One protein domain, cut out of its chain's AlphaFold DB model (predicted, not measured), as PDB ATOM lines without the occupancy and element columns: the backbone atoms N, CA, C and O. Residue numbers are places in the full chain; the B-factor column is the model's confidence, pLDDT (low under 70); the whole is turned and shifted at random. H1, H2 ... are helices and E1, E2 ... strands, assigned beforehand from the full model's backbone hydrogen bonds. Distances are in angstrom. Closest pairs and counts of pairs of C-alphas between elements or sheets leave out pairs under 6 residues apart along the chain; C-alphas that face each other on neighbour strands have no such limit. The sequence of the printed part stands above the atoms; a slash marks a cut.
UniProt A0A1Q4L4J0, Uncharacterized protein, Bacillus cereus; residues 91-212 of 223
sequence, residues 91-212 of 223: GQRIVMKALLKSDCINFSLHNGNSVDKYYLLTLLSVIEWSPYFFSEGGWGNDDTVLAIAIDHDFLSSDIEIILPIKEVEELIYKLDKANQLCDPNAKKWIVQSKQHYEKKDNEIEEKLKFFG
ATOM      1  N   GLY A  91      13.960  26.628  20.396       95.94
ATOM      2  CA  GLY A  91      14.304  25.419  21.152       95.94
ATOM      3  C   GLY A  91      13.188  24.374  21.130       95.94
ATOM      4  O   GLY A  91      13.422  23.227  20.748       95.94
ATOM      5  N   GLN A  92      11.952  24.787  21.417       96.38
ATOM      6  CA  GLN A  92      10.771  23.921  21.359       96.38
ATOM      7  C   GLN A  92      10.564  23.337  19.953       96.38
ATOM      8  O   GLN A  92      10.315  22.142  19.803       96.38
ATOM      9  N   ARG A  93      10.741  24.137  18.890       97.00
ATOM     10  CA  ARG A  93      10.661  23.646  17.499       97.00
ATOM     11  C   ARG A  93      11.731  22.605  17.181       97.00
ATOM     12  O   ARG A  93      11.449  21.658  16.446       97.00
ATOM     13  N   ILE A  94      12.949  22.776  17.695       98.25
ATOM     14  CA  ILE A  94      14.040  21.807  17.521       98.25
ATOM     15  C   ILE A  94      13.675  20.479  18.193       98.25
ATOM     16  O   ILE A  94      13.800  19.438  17.546       98.25
ATOM     17  N   VAL A  95      13.168  20.517  19.430       98.00
ATOM     18  CA  VAL A  95      12.730  19.326  20.178       98.00
ATOM     19  C   VAL A  95      11.560  18.633  19.482       98.00
ATOM     20  O   VAL A  95      11.673  17.458  19.148       98.00
ATOM     21  N   MET A  96      10.493  19.362  19.140       97.56
ATOM     22  CA  MET A  96       9.341  18.822  18.401       97.56
ATOM     23  C   MET A  96       9.765  18.138  17.098       97.56
ATOM     24  O   MET A  96       9.297  17.050  16.769       97.56
ATOM     25  N   LYS A  97      10.696  18.749  16.355       97.88
ATOM     26  CA  LYS A  97      11.222  18.177  15.112       97.88
ATOM     27  C   LYS A  97      12.084  16.940  15.351       97.88
ATOM     28  O   LYS A  97      12.094  16.066  14.488       97.88
ATOM     29  N   ALA A  98      12.831  16.878  16.450       97.81
ATOM     30  CA  ALA A  98      13.611  15.699  16.813       97.81
ATOM     31  C   ALA A  98      12.690  14.537  17.197       97.81
ATOM     32  O   ALA A  98      12.798  13.477  16.593       97.81
ATOM     33  N   LEU A  99      11.715  14.772  18.080       97.81
ATOM     34  CA  LEU A  99      10.711  13.776  18.469       97.81
ATOM     35  C   LEU A  99       9.912  13.267  17.257       97.81
ATOM     36  O   LEU A  99       9.747  12.065  17.077       97.81
ATOM     37  N   LEU A 100       9.484  14.160  16.360       97.19
ATOM     38  CA  LEU A 100       8.784  13.771  15.132       97.19
ATOM     39  C   LEU A 100       9.638  12.881  14.211       97.19
ATOM     40  O   LEU A 100       9.100  12.002  13.542       97.19
ATOM     41  N   LYS A 101      10.953  13.122  14.159       96.62
ATOM     42  CA  LYS A 101      11.902  12.395  13.301       96.62
ATOM     43  C   LYS A 101      12.507  11.149  13.937       96.62
ATOM     44  O   LYS A 101      13.167  10.413  13.214       96.62
ATOM     45  N   SER A 102      12.331  10.957  15.239       96.12
ATOM     46  CA  SER A 102      12.754   9.743  15.931       96.12
ATOM     47  C   SER A 102      12.128   8.517  15.268       96.12
ATOM     48  O   SER A 102      10.984   8.588  14.807       96.12
ATOM     49  N   ASP A 103      12.833   7.391  15.253       94.06
ATOM     50  CA  ASP A 103      12.290   6.135  14.722       94.06
ATOM     51  C   ASP A 103      11.327   5.454  15.720       94.06
ATOM     52  O   ASP A 103      10.518   4.606  15.343       94.06
ATOM     53  N   CYS A 104      11.339   5.862  16.994       94.06
ATOM     54  CA  CYS A 104      10.478   5.316  18.043       94.06
ATOM     55  C   CYS A 104       9.006   5.666  17.796       94.06
ATOM     56  O   CYS A 104       8.685   6.839  17.712       94.06
ATOM     57  N   ILE A 105       8.079   4.706  17.711       95.19
ATOM     58  CA  ILE A 105       6.630   5.018  17.631       95.19
ATOM     59  C   ILE A 105       6.086   5.450  19.000       95.19
ATOM     60  O   ILE A 105       5.300   6.389  19.090       95.19
ATOM     61  N   ASN A 106       6.553   4.787  20.056       96.06
ATOM     62  CA  ASN A 106       6.296   5.147  21.443       96.06
ATOM     63  C   ASN A 106       7.619   5.531  22.094       96.06
ATOM     64  O   ASN A 106       8.635   4.879  21.842       96.06
ATOM     65  N   PHE A 107       7.597   6.550  22.940       96.19
ATOM     66  CA  PHE A 107       8.741   6.908  23.761       96.19
ATOM     67  C   PHE A 107       8.633   6.247  25.122       96.19
ATOM     68  O   PHE A 107       7.591   6.341  25.773       96.19
ATOM     69  N   SER A 108       9.711   5.599  25.551       94.25
ATOM     70  CA  SER A 108       9.849   5.147  26.929       94.25
ATOM     71  C   SER A 108       9.991   6.355  27.845       94.25
ATOM     72  O   SER A 108      10.727   7.295  27.541       94.25
ATOM     73  N   LEU A 109       9.277   6.318  28.960       93.81
ATOM     74  CA  LEU A 109       9.353   7.320  30.005       93.81
ATOM     75  C   LEU A 109      10.162   6.777  31.179       93.81
ATOM     76  O   LEU A 109      10.207   5.569  31.422       93.81
ATOM     77  N   HIS A 110      10.797   7.676  31.918       89.88
ATOM     78  CA  HIS A 110      11.645   7.306  33.047       89.88
ATOM     79  C   HIS A 110      10.869   6.628  34.194       89.88
ATOM     80  O   HIS A 110      11.386   5.719  34.838       89.88
ATOM     81  N   ASN A 111       9.585   6.955  34.369       87.69
ATOM     82  CA  ASN A 111       8.680   6.277  35.309       87.69
ATOM     83  C   ASN A 111       8.318   4.822  34.915       87.69
ATOM     84  O   ASN A 111       7.544   4.176  35.617       87.69
ATOM     85  N   GLY A 112       8.850   4.299  33.803       87.44
ATOM     86  CA  GLY A 112       8.573   2.953  33.294       87.44
ATOM     87  C   GLY A 112       7.362   2.863  32.359       87.44
ATOM     88  O   GLY A 112       7.131   1.802  31.778       87.44
ATOM     89  N   ASN A 113       6.621   3.959  32.172       91.25
ATOM     90  CA  ASN A 113       5.522   4.037  31.213       91.25
ATOM     91  C   ASN A 113       6.037   4.291  29.789       91.25
ATOM     92  O   ASN A 113       7.234   4.436  29.527       91.25
ATOM     93  N   SER A 114       5.111   4.357  28.837       93.56
ATOM     94  CA  SER A 114       5.403   4.783  27.475       93.56
ATOM     95  C   SER A 114       4.315   5.698  26.951       93.56
ATOM     96  O   SER A 114       3.139   5.476  27.236       93.56
ATOM     97  N   VAL A 115       4.692   6.661  26.120       94.06
ATOM     98  CA  VAL A 115       3.750   7.578  25.476       94.06
ATOM     99  C   VAL A 115       3.837   7.465  23.959       94.06
ATOM    100  O   VAL A 115       4.928   7.430  23.388       94.06
ATOM    101  N   ASP A 116       2.680   7.425  23.299       94.38
ATOM    102  CA  ASP A 116       2.613   7.494  21.840       94.38
ATOM    103  C   ASP A 116       3.181   8.832  21.346       94.38
ATOM    104  O   ASP A 116       2.855   9.904  21.870       94.38
ATOM    105  N   LYS A 117       4.031   8.778  20.315       95.00
ATOM    106  CA  LYS A 117       4.696   9.962  19.756       95.00
ATOM    107  C   LYS A 117       3.704  11.035  19.339       95.00
ATOM    108  O   LYS A 117       3.918  12.208  19.636       95.00
ATOM    109  N   TYR A 118       2.661  10.668  18.602       93.12
ATOM    110  CA  TYR A 118       1.732  11.645  18.046       93.12
ATOM    111  C   TYR A 118       0.826  12.211  19.126       93.12
ATOM    112  O   TYR A 118       0.517  13.400  19.086       93.12
ATOM    113  N   TYR A 119       0.478  11.406  20.128       92.25
ATOM    114  CA  TYR A 119      -0.203  11.897  21.316       92.25
ATOM    115  C   TYR A 119       0.632  12.955  22.052       92.25
ATOM    116  O   TYR A 119       0.143  14.064  22.279       92.25
ATOM    117  N   LEU A 120       1.909  12.667  22.331       94.38
ATOM    118  CA  LEU A 120       2.820  13.615  22.976       94.38
ATOM    119  C   LEU A 120       2.992  14.892  22.144       94.38
ATOM    120  O   LEU A 120       2.830  15.990  22.664       94.38
ATOM    121  N   LEU A 121       3.278  14.774  20.845       93.94
ATOM    122  CA  LEU A 121       3.440  15.939  19.968       93.94
ATOM    123  C   LEU A 121       2.165  16.789  19.901       93.94
ATOM    124  O   LEU A 121       2.246  18.015  19.869       93.94
ATOM    125  N   THR A 122       0.992  16.155  19.909       92.00
ATOM    126  CA  THR A 122      -0.290  16.869  19.939       92.00
ATOM    127  C   THR A 122      -0.447  17.626  21.254       92.00
ATOM    128  O   THR A 122      -0.758  18.814  21.235       92.00
ATOM    129  N   LEU A 123      -0.154  16.989  22.390       91.31
ATOM    130  CA  LEU A 123      -0.166  17.639  23.699       91.31
ATOM    131  C   LEU A 123       0.778  18.853  23.743       91.31
ATOM    132  O   LEU A 123       0.352  19.955  24.077       91.31
ATOM    133  N   LEU A 124       2.029  18.679  23.317       92.31
ATOM    134  CA  LEU A 124       3.039  19.742  23.288       92.31
ATOM    135  C   LEU A 124       2.729  20.853  22.275       92.31
ATOM    136  O   LEU A 124       3.279  21.947  22.371       92.31
ATOM    137  N   SER A 125       1.861  20.602  21.293       90.00
ATOM    138  CA  SER A 125       1.381  21.655  20.392       90.00
ATOM    139  C   SER A 125       0.321  22.549  21.031       90.00
ATOM    140  O   SER A 125       0.110  23.665  20.562       90.00
ATOM    141  N   VAL A 126      -0.335  22.068  22.092       87.81
ATOM    142  CA  VAL A 126      -1.422  22.794  22.739       87.81
ATOM    143  C   VAL A 126      -1.003  23.438  24.053       87.81
ATOM    144  O   VAL A 126      -1.515  24.510  24.327       87.81
ATOM    145  N   ILE A 127      -0.122  22.848  24.860       88.88
ATOM    146  CA  ILE A 127       0.272  23.401  26.173       88.88
ATOM    147  C   ILE A 127       1.574  24.208  26.121       88.88
ATOM    148  O   ILE A 127       2.334  24.128  25.156       88.88
ATOM    149  N   GLU A 128       1.835  24.975  27.175       90.38
ATOM    150  CA  GLU A 128       3.125  25.625  27.412       90.38
ATOM    151  C   GLU A 128       4.085  24.647  28.095       90.38
ATOM    152  O   GLU A 128       3.689  23.866  28.957       90.38
ATOM    153  N   TRP A 129       5.351  24.656  27.677       93.38
ATOM    154  CA  TRP A 129       6.356  23.729  28.193       93.38
ATOM    155  C   TRP A 129       7.776  24.188  27.888       93.38
ATOM    156  O   TRP A 129       8.005  24.934  26.933       93.38
ATOM    157  N   SER A 130       8.756  23.668  28.617       93.50
ATOM    158  CA  SER A 130      10.172  23.963  28.390       93.50
ATOM    159  C   SER A 130      11.016  22.686  28.409       93.50
ATOM    160  O   SER A 130      10.909  21.901  29.349       93.50
ATOM    161  N   PRO A 131      11.866  22.433  27.395       95.94
ATOM    162  CA  PRO A 131      12.736  21.269  27.413       95.94
ATOM    163  C   PRO A 131      13.958  21.512  28.296       95.94
ATOM    164  O   PRO A 131      14.581  22.575  28.229       95.94
ATOM    165  N   TYR A 132      14.367  20.490  29.032       96.00
ATOM    166  CA  TYR A 132      15.661  20.457  29.692       96.00
ATOM    167  C   TYR A 132      16.262  19.053  29.689       96.00
ATOM    168  O   TYR A 132      15.647  18.096  29.228       96.00
ATOM    169  N   PHE A 133      17.504  18.945  30.151       96.62
ATOM    170  CA  PHE A 133      18.185  17.666  30.299       96.62
ATOM    171  C   PHE A 133      18.634  17.486  31.735       96.62
ATOM    172  O   PHE A 133      18.988  18.460  32.401       96.62
ATOM    173  N   PHE A 134      18.688  16.236  32.168       94.31
ATOM    174  CA  PHE A 134      19.351  15.843  33.401       94.31
ATOM    175  C   PHE A 134      20.057  14.500  33.204       94.31
ATOM    176  O   PHE A 134      19.815  13.789  32.226       94.31
ATOM    177  N   SER A 135      20.987  14.196  34.105       92.06
ATOM    178  CA  SER A 135      21.647  12.893  34.165       92.06
ATOM    179  C   SER A 135      20.996  12.066  35.256       92.06
ATOM    180  O   SER A 135      20.812  12.560  36.368       92.06
ATOM    181  N   GLU A 136      20.688  10.820  34.927       86.62
ATOM    182  CA  GLU A 136      20.105   9.848  35.840       86.62
ATOM    183  C   GLU A 136      20.974   8.591  35.873       86.62
ATOM    184  O   GLU A 136      21.359   8.066  34.827       86.62
ATOM    185  N   GLY A 137      21.292   8.110  37.076       78.75
ATOM    186  CA  GLY A 137      22.203   6.987  37.278       78.75
ATOM    187  C   GLY A 137      21.657   5.977  38.282       78.75
ATOM    188  O   GLY A 137      21.318   6.330  39.410       78.75
ATOM    189  N   GLY A 138      21.629   4.695  37.903       66.81
ATOM    190  CA  GLY A 138      21.028   3.628  38.709       66.81
ATOM    191  C   GLY A 138      21.613   2.235  38.455       66.81
ATOM    192  O   GLY A 138      22.724   2.082  37.949       66.81
ATOM    193  N   TRP A 139      20.872   1.184  38.835       53.12
ATOM    194  CA  TRP A 139      21.286  -0.222  38.683       53.12
ATOM    195  C   TRP A 139      21.332  -0.652  37.205       53.12
ATOM    196  O   TRP A 139      20.477  -1.392  36.734       53.12
ATOM    197  N   GLY A 140      22.363  -0.214  36.479       61.88
ATOM    198  CA  GLY A 140      22.640  -0.615  35.097       61.88
ATOM    199  C   GLY A 140      22.586   0.510  34.068       61.88
ATOM    200  O   GLY A 140      23.169   0.329  33.001       61.88
ATOM    201  N   ASN A 141      22.015   1.667  34.406       73.25
ATOM    202  CA  ASN A 141      21.793   2.777  33.478       73.25
ATOM    203  C   ASN A 141      22.537   4.037  33.938       73.25
ATOM    204  O   ASN A 141      22.660   4.280  35.142       73.25
ATOM    205  N   ASP A 142      23.024   4.806  32.969       87.69
ATOM    206  CA  ASP A 142      23.572   6.157  33.136       87.69
ATOM    207  C   ASP A 142      23.069   6.967  31.940       87.69
ATOM    208  O   ASP A 142      23.688   6.992  30.873       87.69
ATOM    209  N   ASP A 143      21.865   7.511  32.068       88.56
ATOM    210  CA  ASP A 143      21.124   8.134  30.979       88.56
ATOM    211  C   ASP A 143      21.224   9.653  31.034       88.56
ATOM    212  O   ASP A 143      21.206  10.279  32.093       88.56
ATOM    213  N   THR A 144      21.279  10.260  29.851       94.19
ATOM    214  CA  THR A 144      20.976  11.680  29.681       94.19
ATOM    215  C   THR A 144      19.532  11.779  29.215       94.19
ATOM    216  O   THR A 144      19.227  11.463  28.064       94.19
ATOM    217  N   VAL A 145      18.644  12.179  30.117       95.06
ATOM    218  CA  VAL A 145      17.192  12.163  29.910       95.06
ATOM    219  C   VAL A 145      16.737  13.515  29.365       95.06
ATOM    220  O   VAL A 145      17.179  14.561  29.844       95.06
ATOM    221  N   LEU A 146      15.861  13.500  28.354       97.25
ATOM    222  CA  LEU A 146      15.142  14.694  27.910       97.25
ATOM    223  C   LEU A 146      13.915  14.863  28.800       97.25
ATOM    224  O   LEU A 146      13.007  14.044  28.745       97.25
ATOM    225  N   ALA A 147      13.849  15.944  29.557       96.25
ATOM    226  CA  ALA A 147      12.662  16.307  30.309       96.25
ATOM    227  C   ALA A 147      11.899  17.432  29.614       96.25
ATOM    228  O   ALA A 147      12.487  18.338  29.016       96.25
ATOM    229  N   ILE A 148      10.577  17.380  29.713       96.19
ATOM    230  CA  ILE A 148       9.680  18.448  29.299       96.19
ATOM    231  C   ILE A 148       8.997  18.977  30.555       96.19
ATOM    232  O   ILE A 148       8.097  18.326  31.089       96.19
ATOM    233  N   ALA A 149       9.442  20.147  31.012       93.06
ATOM    234  CA  ALA A 149       8.813  20.866  32.108       93.06
ATOM    235  C   ALA A 149       7.470  21.429  31.657       93.06
ATOM    236  O   ALA A 149       7.394  22.047  30.589       93.06
ATOM    237  N   ILE A 150       6.437  21.228  32.470       86.25
ATOM    238  CA  ILE A 150       5.101  21.785  32.252       86.25
ATOM    239  C   ILE A 150       4.854  22.814  33.348       86.25
ATOM    240  O   ILE A 150       4.706  22.467  34.514       86.25
ATOM    241  N   ASP A 151       4.820  24.092  32.977       65.38
ATOM    242  CA  ASP A 151       4.838  25.211  33.930       65.38
ATOM    243  C   ASP A 151       3.472  25.466  34.622       65.38
ATOM    244  O   ASP A 151       3.248  26.529  35.202       65.38
ATOM    245  N   HIS A 152       2.532  24.516  34.558       70.75
ATOM    246  CA  HIS A 152       1.167  24.650  35.075       70.75
ATOM    247  C   HIS A 152       0.534  23.290  35.429       70.75
ATOM    248  O   HIS A 152       0.960  22.249  34.933       70.75
ATOM    249  N   ASP A 153      -0.559  23.310  36.205       70.75
ATOM    250  CA  ASP A 153      -1.250  22.138  36.794       70.75
ATOM    251  C   ASP A 153      -1.926  21.179  35.784       70.75
ATOM    252  O   ASP A 153      -2.815  20.397  36.124       70.75
ATOM    253  N   PHE A 154      -1.551  21.226  34.506       83.00
ATOM    254  CA  PHE A 154      -2.111  20.312  33.508       83.00
ATOM    255  C   PHE A 154      -1.527  18.911  33.622       83.00
ATOM    256  O   PHE A 154      -2.228  17.940  33.344       83.00
ATOM    257  N   LEU A 155      -0.271  18.818  34.063       86.50
ATOM    258  CA  LEU A 155       0.394  17.584  34.450       86.50
ATOM    259  C   LEU A 155       0.938  17.739  35.869       86.50
ATOM    260  O   LEU A 155       1.378  18.816  36.257       86.50
ATOM    261  N   SER A 156       0.899  16.653  36.640       87.38
ATOM    262  CA  SER A 156       1.400  16.631  38.021       87.38
ATOM    263  C   SER A 156       2.927  16.540  38.119       87.38
ATOM    264  O   SER A 156       3.486  16.755  39.195       87.38
ATOM    265  N   SER A 157       3.602  16.224  37.012       90.31
ATOM    266  CA  SER A 157       5.057  16.159  36.915       90.31
ATOM    267  C   SER A 157       5.540  16.415  35.489       90.31
ATOM    268  O   SER A 157       4.764  16.373  34.529       90.31
ATOM    269  N   ASP A 158       6.849  16.609  35.356       94.06
ATOM    270  CA  ASP A 158       7.522  16.701  34.066       94.06
ATOM    271  C   ASP A 158       7.402  15.393  33.275       94.06
ATOM    272  O   ASP A 158       7.272  14.298  33.834       94.06
ATOM    273  N   ILE A 159       7.468  15.506  31.948       95.38
ATOM    274  CA  ILE A 159       7.524  14.340  31.061       95.38
ATOM    275  C   ILE A 159       8.995  13.998  30.822       95.38
ATOM    276  O   ILE A 159       9.687  14.677  30.064       95.38
ATOM    277  N   GLU A 160       9.463  12.932  31.461       95.50
ATOM    278  CA  GLU A 160      10.852  12.468  31.411       95.50
ATOM    279  C   GLU A 160      11.016  11.381  30.341       95.50
ATOM    280  O   GLU A 160      10.637  10.227  30.534       95.50
ATOM    281  N   ILE A 161      11.555  11.759  29.185       95.75
ATOM    282  CA  ILE A 161      11.617  10.956  27.963       95.75
ATOM    283  C   ILE A 161      13.004  10.326  27.810       95.75
ATOM    284  O   ILE A 161      14.019  11.021  27.688       95.75
ATOM    285  N   ILE A 162      13.034   8.998  27.713       93.81
ATOM    286  CA  ILE A 162      14.231   8.231  27.369       93.81
ATOM    287  C   ILE A 162      14.268   8.062  25.847       93.81
ATOM    288  O   ILE A 162      13.452   7.352  25.255       93.81
ATOM    289  N   LEU A 163      15.232   8.724  25.211       94.44
ATOM    290  CA  LEU A 163      15.489   8.622  23.776       94.44
ATOM    291  C   LEU A 163      16.750   7.787  23.511       94.44
ATOM    292  O   LEU A 163      17.650   7.744  24.355       94.44
ATOM    293  N   PRO A 164      16.880   7.177  22.318       93.69
ATOM    294  CA  PRO A 164      18.125   6.543  21.910       93.69
ATOM    295  C   PRO A 164      19.309   7.505  22.033       93.69
ATOM    296  O   PRO A 164      19.235   8.664  21.627       93.69
ATOM    297  N   ILE A 165      20.442   7.009  22.529       93.38
ATOM    298  CA  ILE A 165      21.584   7.856  22.898       93.38
ATOM    299  C   ILE A 165      22.100   8.745  21.758       93.38
ATOM    300  O   ILE A 165      22.476   9.896  21.972       93.38
ATOM    301  N   LYS A 166      22.065   8.239  20.519       95.00
ATOM    302  CA  LYS A 166      22.443   9.006  19.323       95.00
ATOM    303  C   LYS A 166      21.470  10.155  19.055       95.00
ATOM    304  O   LYS A 166      21.899  11.238  18.670       95.00
ATOM    305  N   GLU A 167      20.177   9.937  19.283       96.94
ATOM    306  CA  GLU A 167      19.150  10.964  19.109       96.94
ATOM    307  C   GLU A 167      19.274  12.059  20.176       96.94
ATOM    308  O   GLU A 167      19.191  13.242  19.841       96.94
ATOM    309  N   VAL A 168      19.552  11.683  21.433       96.31
ATOM    310  CA  VAL A 168      19.830  12.633  22.526       96.31
ATOM    311  C   VAL A 168      21.055  13.484  22.206       96.31
ATOM    312  O   VAL A 168      20.997  14.711  22.286       96.31
ATOM    313  N   GLU A 169      22.154  12.850  21.791       97.44
ATOM    314  CA  GLU A 169      23.389  13.537  21.405       97.44
ATOM    315  C   GLU A 169      23.134  14.560  20.293       97.44
ATOM    316  O   GLU A 169      23.466  15.742  20.429       97.44
ATOM    317  N   GLU A 170      22.479  14.138  19.211       97.75
ATOM    318  CA  GLU A 170      22.121  15.033  18.116       97.75
ATOM    319  C   GLU A 170      21.239  16.201  18.562       97.75
ATOM    320  O   GLU A 170      21.415  17.325  18.078       97.75
ATOM    321  N   LEU A 171      20.268  15.943  19.437       98.12
ATOM    322  CA  LEU A 171      19.363  16.966  19.943       98.12
ATOM    323  C   LEU A 171      20.122  18.007  20.774       98.12
ATOM    324  O   LEU A 171      19.979  19.204  20.509       98.12
ATOM    325  N   ILE A 172      20.978  17.567  21.698       98.06
ATOM    326  CA  ILE A 172      21.813  18.447  22.527       98.06
ATOM    327  C   ILE A 172      22.676  19.350  21.643       98.06
ATOM    328  O   ILE A 172      22.671  20.568  21.818       98.06
ATOM    329  N   TYR A 173      23.362  18.796  20.638       97.75
ATOM    330  CA  TYR A 173      24.202  19.598  19.742       97.75
ATOM    331  C   TYR A 173      23.400  20.562  18.857       97.75
ATOM    332  O   TYR A 173      23.863  21.672  18.577       97.75
ATOM    333  N   LYS A 174      22.192  20.183  18.414       98.00
ATOM    334  CA  LYS A 174      21.298  21.083  17.660       98.00
ATOM    335  C   LYS A 174      20.835  22.259  18.523       98.00
ATOM    336  O   LYS A 174      20.823  23.386  18.031       98.00
ATOM    337  N   LEU A 175      20.491  22.007  19.786       97.88
ATOM    338  CA  LEU A 175      20.095  23.043  20.743       97.88
ATOM    339  C   LEU A 175      21.270  23.959  21.108       97.88
ATOM    340  O   LEU A 175      21.110  25.177  21.090       97.88
ATOM    341  N   ASP A 176      22.460  23.401  21.347       97.25
ATOM    342  CA  ASP A 176      23.689  24.158  21.636       97.25
ATOM    343  C   ASP A 176      24.030  25.110  20.482       97.25
ATOM    344  O   ASP A 176      24.185  26.313  20.682       97.25
ATOM    345  N   LYS A 177      24.020  24.607  19.239       97.19
ATOM    346  CA  LYS A 177      24.264  25.415  18.031       97.19
ATOM    347  C   LYS A 177      23.253  26.553  17.857       97.19
ATOM    348  O   LYS A 177      23.576  27.576  17.258       97.19
ATOM    349  N   ALA A 178      22.029  26.363  18.338       96.31
ATOM    350  CA  ALA A 178      20.973  27.364  18.283       96.31
ATOM    351  C   ALA A 178      20.995  28.345  19.471       96.31
ATOM    352  O   ALA A 178      20.155  29.242  19.501       96.31
ATOM    353  N   ASN A 179      21.920  28.197  20.432       95.75
ATOM    354  CA  ASN A 179      21.903  28.887  21.730       95.75
ATOM    355  C   ASN A 179      20.572  28.680  22.477       95.75
ATOM    356  O   ASN A 179      19.987  29.624  23.004       95.75
ATOM    357  N   GLN A 180      20.047  27.456  22.440       96.50
ATOM    358  CA  GLN A 180      18.793  27.046  23.086       96.50
ATOM    359  C   GLN A 180      19.001  25.887  24.073       96.50
ATOM    360  O   GLN A 180      18.030  25.331  24.574       96.50
ATOM    361  N   LEU A 181      20.249  25.484  24.327       95.50
ATOM    362  CA  LEU A 181      20.555  24.470  25.331       95.50
ATOM    363  C   LEU A 181      20.450  25.093  26.729       95.50
ATOM    364  O   LEU A 181      21.156  26.055  27.025       95.50
ATOM    365  N   CYS A 182      19.572  24.543  27.568       89.94
ATOM    366  CA  CYS A 182      19.288  25.065  28.907       89.94
ATOM    367  C   CYS A 182      20.474  24.922  29.875       89.94
ATOM    368  O   CYS A 182      20.742  25.835  30.651       89.94
ATOM    369  N   ASP A 183      21.195  23.798  29.810       92.19
ATOM    370  CA  ASP A 183      22.340  23.496  30.665       92.19
ATOM    371  C   ASP A 183      23.500  22.941  29.816       92.19
ATOM    372  O   ASP A 183      23.360  21.887  29.181       92.19
ATOM    373  N   PRO A 184      24.673  23.606  29.791       90.56
ATOM    374  CA  PRO A 184      25.846  23.105  29.080       90.56
ATOM    375  C   PRO A 184      26.356  21.748  29.598       90.56
ATOM    376  O   PRO A 184      27.056  21.053  28.853       90.56
ATOM    377  N   ASN A 185      26.009  21.343  30.826       94.44
ATOM    378  CA  ASN A 185      26.357  20.037  31.387       94.44
ATOM    379  C   ASN A 185      25.746  18.872  30.604       94.44
ATOM    380  O   ASN A 185      26.335  17.793  30.612       94.44
ATOM    381  N   ALA A 186      24.667  19.086  29.843       95.44
ATOM    382  CA  ALA A 186      24.078  18.055  28.987       95.44
ATOM    383  C   ALA A 186      25.105  17.422  28.032       95.44
ATOM    384  O   ALA A 186      25.112  16.211  27.828       95.44
ATOM    385  N   LYS A 187      26.056  18.218  27.519       96.56
ATOM    386  CA  LYS A 187      27.158  17.721  26.674       96.56
ATOM    387  C   LYS A 187      28.128  16.813  27.428       96.56
ATOM    388  O   LYS A 187      28.725  15.926  26.830       96.56
ATOM    389  N   LYS A 188      28.321  17.046  28.726       95.69
ATOM    390  CA  LYS A 188      29.143  16.182  29.577       95.69
ATOM    391  C   LYS A 188      28.398  14.884  29.881       95.69
ATOM    392  O   LYS A 188      28.986  13.820  29.712       95.69
ATOM    393  N   TRP A 189      27.131  14.977  30.275       95.38
ATOM    394  CA  TRP A 189      26.304  13.817  30.607       95.38
ATOM    395  C   TRP A 189      26.195  12.847  29.435       95.38
ATOM    396  O   TRP A 189      26.493  11.673  29.606       95.38
ATOM    397  N   ILE A 190      25.945  13.337  28.215       96.00
ATOM    398  CA  ILE A 190      25.814  12.441  27.058       96.00
ATOM    399  C   ILE A 190      27.111  11.689  26.731       96.00
ATOM    400  O   ILE A 190      27.078  10.543  26.287       96.00
ATOM    401  N   VAL A 191      28.275  12.293  26.994       95.31
ATOM    402  CA  VAL A 191      29.571  11.608  26.864       95.31
ATOM    403  C   VAL A 191      29.719  10.519  27.926       95.31
ATOM    404  O   VAL A 191      30.192   9.428  27.608       95.31
ATOM    405  N   GLN A 192      29.303  10.794  29.164       93.94
ATOM    406  CA  GLN A 192      29.339   9.824  30.263       93.94
ATOM    407  C   GLN A 192      28.400   8.645  29.986       93.94
ATOM    408  O   GLN A 192      28.858   7.502  30.019       93.94
ATOM    409  N   SER A 193      27.160   8.916  29.569       94.00
ATOM    410  CA  SER A 193      26.195   7.896  29.149       94.00
ATOM    411  C   SER A 193      26.768   6.989  28.060       94.00
ATOM    412  O   SER A 193      26.715   5.765  28.167       94.00
ATOM    413  N   LYS A 194      27.404   7.561  27.025       94.75
ATOM    414  CA  LYS A 194      28.002   6.778  25.928       94.75
ATOM    415  C   LYS A 194      29.098   5.837  26.419       94.75
ATOM    416  O   LYS A 194      29.109   4.671  26.036       94.75
ATOM    417  N   GLN A 195      29.991   6.329  27.276       93.88
ATOM    418  CA  GLN A 195      31.072   5.523  27.851       93.88
ATOM    419  C   GLN A 195      30.538   4.400  28.743       93.88
ATOM    420  O   GLN A 195      31.063   3.285  28.719       93.88
ATOM    421  N   HIS A 196      29.497   4.684  29.529       92.56
ATOM    422  CA  HIS A 196      28.845   3.687  30.370       92.56
ATOM    423  C   HIS A 196      28.231   2.565  29.532       92.56
ATOM    424  O   HIS A 196      28.514   1.394  29.797       92.56
ATOM    425  N   TYR A 197      27.464   2.900  28.492       90.75
ATOM    426  CA  TYR A 197      26.831   1.894  27.637       90.75
ATOM    427  C   TYR A 197      27.834   1.095  26.811       90.75
ATOM    428  O   TYR A 197      27.721  -0.122  26.765       90.75
ATOM    429  N   GLU A 198      28.890   1.716  26.282       92.62
ATOM    430  CA  GLU A 198      29.966   0.978  25.606       92.62
ATOM    431  C   GLU A 198      30.634  -0.037  26.547       92.62
ATOM    432  O   GLU A 198      30.891  -1.186  26.181       92.62
ATOM    433  N   LYS A 199      30.888   0.349  27.802       92.00
ATOM    434  CA  LYS A 199      31.419  -0.578  28.807       92.00
ATOM    435  C   LYS A 199      30.425  -1.703  29.112       92.00
ATOM    436  O   LYS A 199      30.838  -2.855  29.233       92.00
ATOM    437  N   LYS A 200      29.136  -1.384  29.245       90.06
ATOM    438  CA  LYS A 200      28.085  -2.369  29.532       90.06
ATOM    439  C   LYS A 200      27.878  -3.353  28.395       90.06
ATOM    440  O   LYS A 200      27.771  -4.546  28.673       90.06
ATOM    441  N   ASP A 201      27.895  -2.886  27.156       90.44
ATOM    442  CA  ASP A 201      27.793  -3.729  25.968       90.44
ATOM    443  C   ASP A 201      28.941  -4.741  25.939       90.44
ATOM    444  O   ASP A 201      28.692  -5.942  25.855       90.44
ATOM    445  N   ASN A 202      30.182  -4.294  26.163       91.75
ATOM    446  CA  ASN A 202      31.340  -5.187  26.266       91.75
ATOM    447  C   ASN A 202      31.188  -6.223  27.401       91.75
ATOM    448  O   ASN A 202      31.409  -7.416  27.187       91.75
ATOM    449  N   GLU A 203      30.761  -5.799  28.600       91.38
ATOM    450  CA  GLU A 203      30.502  -6.705  29.734       91.38
ATOM    451  C   GLU A 203      29.419  -7.754  29.412       91.38
ATOM    452  O   GLU A 203      29.492  -8.898  29.872       91.38
ATOM    453  N   ILE A 204      28.380  -7.369  28.667       89.38
ATOM    454  CA  ILE A 204      27.278  -8.253  28.271       89.38
ATOM    455  C   ILE A 204      27.737  -9.210  27.172       89.38
ATOM    456  O   ILE A 204      27.502 -10.411  27.295       89.38
ATOM    457  N   GLU A 205      28.428  -8.730  26.140       90.25
ATOM    458  CA  GLU A 205      28.971  -9.565  25.065       90.25
ATOM    459  C   GLU A 205      29.899 -10.661  25.599       90.25
ATOM    460  O   GLU A 205      29.797 -11.819  25.190       90.25
ATOM    461  N   GLU A 206      30.782 -10.334  26.546       89.94
ATOM    462  CA  GLU A 206      31.652 -11.319  27.201       89.94
ATOM    463  C   GLU A 206      30.851 -12.391  27.955       89.94
ATOM    464  O   GLU A 206      31.158 -13.586  27.868       89.94
ATOM    465  N   LYS A 207      29.781 -11.995  28.654       89.94
ATOM    466  CA  LYS A 207      28.880 -12.941  29.329       89.94
ATOM    467  C   LYS A 207      28.130 -13.813  28.326       89.94
ATOM    468  O   LYS A 207      28.044 -15.022  28.520       89.94
ATOM    469  N   LEU A 208      27.613 -13.238  27.241       89.50
ATOM    470  CA  LEU A 208      26.897 -13.974  26.195       89.50
ATOM    471  C   LEU A 208      27.804 -15.000  25.497       89.50
ATOM    472  O   LEU A 208      27.384 -16.142  25.286       89.50
ATOM    473  N   LYS A 209      29.069 -14.640  25.242       87.62
ATOM    474  CA  LYS A 209      30.126 -15.557  24.778       87.62
ATOM    475  C   LYS A 209      30.305 -16.737  25.725       87.62
ATOM    476  O   LYS A 209      30.309 -17.885  25.280       87.62
ATOM    477  N   PHE A 210      30.403 -16.473  27.030       85.94
ATOM    478  CA  PHE A 210      30.507 -17.515  28.055       85.94
ATOM    479  C   PHE A 210      29.286 -18.452  28.065       85.94
ATOM    480  O   PHE A 210      29.444 -19.665  28.197       85.94
ATOM    481  N   PHE A 211      28.081 -17.920  27.842       86.12
ATOM    482  CA  PHE A 211      26.853 -18.713  27.712       86.12
ATOM    483  C   PHE A 211      26.698 -19.423  26.354       86.12
ATOM    484  O   PHE A 211      25.732 -20.159  26.153       86.12
ATOM    485  N   GLY A 212      27.641 -19.249  25.422       79.94
ATOM    486  CA  GLY A 212      27.627 -19.909  24.117       79.94
ATOM    487  C   GLY A 212      26.573 -19.370  23.146       79.94
ATOM    488  O   GLY A 212      26.246 -20.060  22.179       79.94
TER     489      GLY A 212
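Overview. This is residues 91 to 212 of the 223 residues of an uncharacterized protein of Bacillus cereus (UniProt A0A1Q4L4J0). A five-stranded antiparallel sheet, its strands' lines turning by 150 degrees from edge to edge, has helices H1, H3 and H4 over one face, while H2 stands beside the strands. The helices form a row H2, H1, H3, H4, neighbours running opposite ways, and residues 201 to 212, of which 201 to 210 belong to H4, stick out as an arm. The printed part has 122 residues with four named helices and five named strands, in the order H1 E1 E2 H2 E3 E4 E5 H3 H4; the sheet's order is E2 - E1 - E5 - E4 - E3 and the class is mixed. It is compact, with a radius of gyration of the C-alphas of 15.6 A, yet elongated, spanning 52 by 29 by 25 A.

Arrangement. Start at E3, residues 130 to 137, E4, residues 142 to 149, and E5, residues 159 to 162: a meander, each strand the antiparallel neighbour of the one before. Look for N 132 and O 147 at 2.9 A, and N 161 and O 146 at 2.7 A. E1, residues 106 to 109, is the antiparallel neighbour of E5, with N 162 and O 108 within hydrogen-bond range at 2.9 A, and forms a hairpin with edge strand E2, residues 114 to 116, with N 107 and O 115 at 2.8 A. H4, residues 186 to 210, is on the sheet at a height of 5.8 A, its closest C-alphas to E4 being Ser 193 and Asp 142, 5.1 A. With residues 186 to 194 alone it touches H3, residues 165 to 177, at a shallow tilt of 14 degrees; the closest C-alphas are Ile 190 and Glu 169, 6.2 A. H3 touches H1, residues 91 to 101, at C-alphas Leu 175 and Gly 91, 6.3 A. H1 touches H2, residues 117 to 126, at C-alphas Met 96 and Leu 121, 6.8 A; H2 is only just at the sheet's level, 3.9 A. H2 and H4 are apart. In H1, H2 and H3 every O i to N i+4 pair is within hydrogen-bond range; in H4, 20 of 21 are.

Along the chain. Find C-alpha 91 at (14.304, 25.419, 21.152), where H1 begins, 15.4 A long. H2 measures 14.5 A, E3 22.6 A, E4 20.9 A and H3 18.4 A. H4 runs 36.2 A from C-alpha 186 at (24.078, 18.055, 28.987) to C-alpha 210 at (30.507, -17.515, 28.055).

Size, cuts and confidence. The C-alphas farthest apart are His 152 and Gly 212, 53.0 A. The printed part has no cut, and no link is long. Mean pLDDT of the printed part is 91.7; it falls under 70 at residues 138 to 140 and 151.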